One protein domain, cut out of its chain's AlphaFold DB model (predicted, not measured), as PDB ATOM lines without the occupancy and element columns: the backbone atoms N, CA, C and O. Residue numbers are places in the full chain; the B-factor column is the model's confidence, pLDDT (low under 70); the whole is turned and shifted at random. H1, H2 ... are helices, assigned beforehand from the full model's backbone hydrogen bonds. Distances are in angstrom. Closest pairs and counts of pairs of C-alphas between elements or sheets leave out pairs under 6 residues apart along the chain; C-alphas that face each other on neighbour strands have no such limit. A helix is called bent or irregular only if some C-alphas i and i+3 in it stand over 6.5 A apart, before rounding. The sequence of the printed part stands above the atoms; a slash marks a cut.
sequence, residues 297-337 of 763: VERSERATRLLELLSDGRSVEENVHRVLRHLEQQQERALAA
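AT A GLANCE: This is residues 297 to 337 of the 763 residues of an uncharacterized protein of Amphibalanus amphitrite (UniProt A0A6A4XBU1). Two helices meet near their ends as an open L: the shorter H1 leads into a tight corner, and the longer H2 runs away from it as the long arm. The two arms lie nearly in one thin slab, and the middle of the L is empty. The printed part has 41 residues, with H1 and then H2 along the chain and no named strand, and its class is all helix. It is extended, with a radius of gyration of the C-alphas of 15.8 A and spans of 49 by 20 by 5 A.

IN THESE COORDINATES: H1 holds residues 297 to 311 and begins with C-alpha 297 at (-19.309, 22.597, 73.320). It is 20.7 A long from first to last C-alpha, and C-alpha 311 is at (-8.607, 16.200, 89.800). Asp 312 is the one residue between the helices. H2 holds residues 313 to 337, 36.3 A from first to last C-alpha, and ends with C-alpha 337 at (-28.242, -16.154, 101.746). Neither helix is bent or irregular.

HOW THE PARTS SIT: H1 and H2 are close but not clearly touching, with 2 pairs of C-alphas within 8 A. The closest C-alphas of the two are those of Leu 309 and Ser 315, 6.7 A apart. Their lines are about perpendicular, at 79 degrees, and their centres are 25.9 A apart. In both H1 and H2 every O i to N i+4 pair is within hydrogen-bond range.

THE WHOLE: The two C-alphas farthest apart are those of Val 297 and Ala 336, at 49.3 A. Residues 297 to 337 stand free, with no C-alpha 8 or more residues away along the chain within 10 A. The printed part has no cut, and the link from H1 to H2 is tight. The mean pLDDT of the printed part is 90.8, and no printed residue is under 70.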
ATOM      1  N   VAL A 297     -19.484  21.848  72.064       94.62
ATOM      2  CA  VAL A 297     -19.309  22.597  73.320       94.62
ATOM      3  C   VAL A 297     -19.805  21.772  74.509       94.62
ATOM      4  O   VAL A 297     -19.047  21.561  75.450       94.62
ATOM      5  N   GLU A 298     -21.008  21.201  74.443       94.25
ATOM      6  CA  GLU A 298     -21.561  20.403  75.544       94.25
ATOM      7  C   GLU A 298     -20.728  19.140  75.837       94.25
ATOM      8  O   GLU A 298     -20.532  18.772  76.996       94.25
ATOM      9  N   ARG A 299     -20.168  18.485  74.807       93.12
ATOM     10  CA  ARG A 299     -19.209  17.381  74.989       93.12
ATOM     11  C   ARG A 299     -17.915  17.854  75.653       93.12
ATOM     12  O   ARG A 299     -17.414  17.137  76.515       93.12
ATOM     13  N   SER A 300     -17.406  19.039  75.307       92.88
ATOM     14  CA  SER A 300     -16.221  19.606  75.964       92.88
ATOM     15  C   SER A 300     -16.487  19.977  77.427       92.88
ATOM     16  O   SER A 300     -15.730  19.549  78.287       92.88
ATOM     17  N   GLU A 301     -17.610  20.629  77.751       95.75
ATOM     18  CA  GLU A 301     -17.981  20.959  79.137       95.75
ATOM     19  C   GLU A 301     -18.169  19.703  80.003       95.75
ATOM     20  O   GLU A 301     -17.724  19.658  81.152       95.75
ATOM     21  N   ARG A 302     -18.787  18.650  79.450       94.19
ATOM     22  CA  ARG A 302     -18.909  17.344  80.119       94.19
ATOM     23  C   ARG A 302     -17.541  16.689  80.346       94.19
ATOM     24  O   ARG A 302     -17.345  16.085  81.396       94.19
ATOM     25  N   ALA A 303     -16.601  16.816  79.405       90.31
ATOM     26  CA  ALA A 303     -15.237  16.311  79.566       90.31
ATOM     27  C   ALA A 303     -14.453  17.102  80.627       90.31
ATOM     28  O   ALA A 303     -13.841  16.489  81.498       90.31
ATOM     29  N   THR A 304     -14.533  18.437  80.624       93.50
ATOM     30  CA  THR A 304     -13.906  19.292  81.644       93.50
ATOM     31  C   THR A 304     -14.419  18.955  83.041       93.50
ATOM     32  O   THR A 304     -13.607  18.713  83.922       93.50
ATOM     33  N   ARG A 305     -15.739  18.820  83.240       90.00
ATOM     34  CA  ARG A 305     -16.309  18.439  84.549       90.00
ATOM     35  C   ARG A 305     -15.907  17.034  85.006       90.00
ATOM     36  O   ARG A 305     -15.800  16.797  86.203       90.00
ATOM     37  N   LEU A 306     -15.683  16.094  84.084       86.19
ATOM     38  CA  LEU A 306     -15.149  14.772  84.432       86.19
ATOM     39  C   LEU A 306     -13.673  14.845  84.846       86.19
ATOM     40  O   LEU A 306     -13.288  14.172  85.797       86.19
ATOM     41  N   LEU A 307     -12.863  15.675  84.184       87.44
ATOM     42  CA  LEU A 307     -11.472  15.921  84.579       87.44
ATOM     43  C   LEU A 307     -11.379  16.672  85.915       87.44
ATOM     44  O   LEU A 307     -10.527  16.345  86.728       87.44
ATOM     45  N   GLU A 308     -12.281  17.614  86.173       87.50
ATOM     46  CA  GLU A 308     -12.406  18.353  87.435       87.50
ATOM     47  C   GLU A 308     -12.752  17.404  88.598       87.50
ATOM     48  O   GLU A 308     -12.029  17.353  89.591       87.50
ATOM     49  N   LEU A 309     -13.753  16.530  88.422       82.06
ATOM     50  CA  LEU A 309     -14.110  15.485  89.396       82.06
ATOM     51  C   LEU A 309     -12.997  14.449  89.641       82.06
ATOM     52  O   LEU A 309     -12.939  13.876  90.730       82.06
ATOM     53  N   LEU A 310     -12.139  14.186  88.650       81.50
ATOM     54  CA  LEU A 310     -10.966  13.309  88.783       81.50
ATOM     55  C   LEU A 310      -9.750  14.034  89.386       81.50
ATOM     56  O   LEU A 310      -8.921  13.390  90.025       81.50
ATOM     57  N   SER A 311      -9.645  15.353  89.202       81.50
ATOM     58  CA  SER A 311      -8.607  16.200  89.800       81.50
ATOM     59  C   SER A 311      -8.866  16.464  91.284       81.50
ATOM     60  O   SER A 311      -7.913  16.595  92.054       81.50
ATOM     61  N   ASP A 312     -10.131  16.501  91.709       78.56
ATOM     62  CA  ASP A 312     -10.513  16.449  93.120       78.56
ATOM     63  C   ASP A 312     -10.232  15.044  93.683       78.56
ATOM     64  O   ASP A 312     -11.130  14.216  93.834       78.56
ATOM     65  N   GLY A 313      -8.974  14.763  94.037       74.31
ATOM     66  CA  GLY A 313      -8.537  13.441  94.524       74.31
ATOM     67  C   GLY A 313      -9.330  12.906  95.730       74.31
ATOM     68  O   GLY A 313      -9.499  11.697  95.875       74.31
ATOM     69  N   ARG A 314      -9.928  13.800  96.531       75.56
ATOM     70  CA  ARG A 314     -10.867  13.457  97.619       75.56
ATOM     71  C   ARG A 314     -12.119  12.720  97.119       75.56
ATOM     72  O   ARG A 314     -12.672  11.891  97.837       75.56
ATOM     73  N   SER A 315     -12.567  13.005  95.894       79.38
ATOM     74  CA  SER A 315     -13.698  12.321  95.256       79.38
ATOM     75  C   SER A 315     -13.348  10.868  94.923       79.38
ATOM     76  O   SER A 315     -14.194   9.985  95.063       79.38
ATOM     77  N   VAL A 316     -12.099  10.596  94.531       86.19
ATOM     78  CA  VAL A 316     -11.633   9.245  94.188       86.19
ATOM     79  C   VAL A 316     -11.616   8.365  95.436       86.19
ATOM     80  O   VAL A 316     -12.196   7.281  95.416       86.19
ATOM     81  N   GLU A 317     -11.057   8.856  96.544       87.38
ATOM     82  CA  GLU A 317     -11.068   8.155  97.836       87.38
ATOM     83  C   GLU A 317     -12.498   7.891  98.336       87.38
ATOM     84  O   GLU A 317     -12.824   6.760  98.709       87.38
ATOM     85  N   GLU A 318     -13.394   8.887  98.292       89.75
ATOM     86  CA  GLU A 318     -14.776   8.683  98.745       89.75
ATOM     87  C   GLU A 318     -15.537   7.689  97.853       89.75
ATOM     88  O   GLU A 318     -16.295   6.856  98.358       89.75
ATOM     89  N   ASN A 319     -15.313   7.716  96.536       88.06
ATOM     90  CA  ASN A 319     -15.913   6.760  95.606       88.06
ATOM     91  C   ASN A 319     -15.361   5.339  95.802       88.06
ATOM     92  O   ASN A 319     -16.149   4.393  95.815       88.06
ATOM     93  N   VAL A 320     -14.058   5.169  96.056       93.00
ATOM     94  CA  VAL A 320     -13.474   3.871  96.444       93.00
ATOM     95  C   VAL A 320     -14.099   3.373  97.753       93.00
ATOM     96  O   VAL A 320     -14.577   2.240  97.805       93.00
ATOM     97  N   HIS A 321     -14.237   4.222  98.775       92.88
ATOM     98  CA  HIS A 321     -14.924   3.866 100.026       92.88
ATOM     99  C   HIS A 321     -16.438   3.615  99.876       92.88
ATOM    100  O   HIS A 321     -17.036   2.961 100.735       92.88
ATOM    101  N   ARG A 322     -17.095   4.115  98.821       93.19
ATOM    102  CA  ARG A 322     -18.480   3.746  98.469       93.19
ATOM    103  C   ARG A 322     -18.537   2.384  97.772       93.19
ATOM    104  O   ARG A 322     -19.403   1.583  98.112       93.19
ATOM    105  N   VAL A 323     -17.611   2.096  96.853       93.75
ATOM    106  CA  VAL A 323     -17.516   0.796  96.164       93.75
ATOM    107  C   VAL A 323     -17.169  -0.323  97.147       93.75
ATOM    108  O   VAL A 323     -17.857  -1.341  97.153       93.75
ATOM    109  N   LEU A 324     -16.183  -0.120  98.027       95.31
ATOM    110  CA  LEU A 324     -15.790  -1.101  99.047       95.31
ATOM    111  C   LEU A 324     -16.950  -1.442  99.992       95.31
ATOM    112  O   LEU A 324     -17.293  -2.614 100.117       95.31
ATOM    113  N   ARG A 325     -17.641  -0.438 100.556       95.81
ATOM    114  CA  ARG A 325     -18.838  -0.667 101.392       95.81
ATOM    115  C   ARG A 325     -19.988  -1.336 100.636       95.81
ATOM    116  O   ARG A 325     -20.803  -2.025 101.244       95.81
ATOM    117  N   HIS A 326     -20.089  -1.145  99.318       95.00
ATOM    118  CA  HIS A 326     -21.087  -1.865  98.533       95.00
ATOM    119  C   HIS A 326     -20.692  -3.331  98.312       95.00
ATOM    120  O   HIS A 326     -21.557  -4.191  98.422       95.00
ATOM    121  N   LEU A 327     -19.415  -3.634  98.063       95.62
ATOM    122  CA  LEU A 327     -18.910  -5.011  97.967       95.62
ATOM    123  C   LEU A 327     -19.058  -5.762  99.297       95.62
ATOM    124  O   LEU A 327     -19.577  -6.874  99.306       95.62
ATOM    125  N   GLU A 328     -18.703  -5.122 100.411       97.06
ATOM    126  CA  GLU A 328     -18.903  -5.615 101.779       97.06
ATOM    127  C   GLU A 328     -20.380  -5.969 102.032       97.06
ATOM    128  O   GLU A 328     -20.699  -7.110 102.357       97.06
ATOM    129  N   GLN A 329     -21.309  -5.059 101.722       96.75
ATOM    130  CA  GLN A 329     -22.750  -5.321 101.829       96.75
ATOM    131  C   GLN A 329     -23.256  -6.436 100.884       96.75
ATOM    132  O   GLN A 329     -24.251  -7.099 101.186       96.75
ATOM    133  N   GLN A 330     -22.626  -6.659  99.725       96.25
ATOM    134  CA  GLN A 330     -22.961  -7.802  98.864       96.25
ATOM    135  C   GLN A 330     -22.416  -9.117  99.445       96.25
ATOM    136  O   GLN A 330     -23.092 -10.141  99.349       96.25
ATOM    137  N   GLN A 331     -21.252  -9.094 100.102       97.69
ATOM    138  CA  GLN A 331     -20.685 -10.243 100.809       97.69
ATOM    139  C   GLN A 331     -21.527 -10.625 102.038       97.69
ATOM    140  O   GLN A 331     -21.865 -11.798 102.184       97.69
ATOM    141  N   GLU A 332     -21.962  -9.659 102.854       96.50
ATOM    142  CA  GLU A 332     -22.924  -9.887 103.950       96.50
ATOM    143  C   GLU A 332     -24.209 -10.559 103.443       96.50
ATOM    144  O   GLU A 332     -24.684 -11.537 104.019       96.50
ATOM    145  N   ARG A 333     -24.765 -10.072 102.323       96.62
ATOM    146  CA  ARG A 333     -25.965 -10.657 101.700       96.62
ATOM    147  C   ARG A 333     -25.724 -12.059 101.155       96.62
ATOM    148  O   ARG A 333     -26.625 -12.888 101.246       96.62
ATOM    149  N   ALA A 334     -24.547 -12.331 100.595       95.12
ATOM    150  CA  ALA A 334     -24.182 -13.660 100.117       95.12
ATOM    151  C   ALA A 334     -24.044 -14.660 101.277       95.12
ATOM    152  O   ALA A 334     -24.540 -15.779 101.167       95.12
ATOM    153  N   LEU A 335     -23.448 -14.242 102.400       96.81
ATOM    154  CA  LEU A 335     -23.341 -15.048 103.620       96.81
ATOM    155  C   LEU A 335     -24.718 -15.306 104.246       96.81
ATOM    156  O   LEU A 335     -25.080 -16.461 104.448       96.81
ATOM    157  N   ALA A 336     -25.546 -14.274 104.431       95.69
ATOM    158  CA  ALA A 336     -26.911 -14.436 104.940       95.69
ATOM    159  C   ALA A 336     -27.790 -15.316 104.021       95.69
ATOM    160  O   ALA A 336     -28.640 -16.067 104.497       95.69
ATOM    161  N   ALA A 337     -27.576 -15.268 102.701       95.25
ATOM    162  CA  ALA A 337     -28.242 -16.154 101.746       95.25
ATOM    163  C   ALA A 337     -27.696 -17.596 101.757       95.25
ATOM    164  O   ALA A 337     -28.413 -18.508 101.347       95.25
TER     165      ALA A 337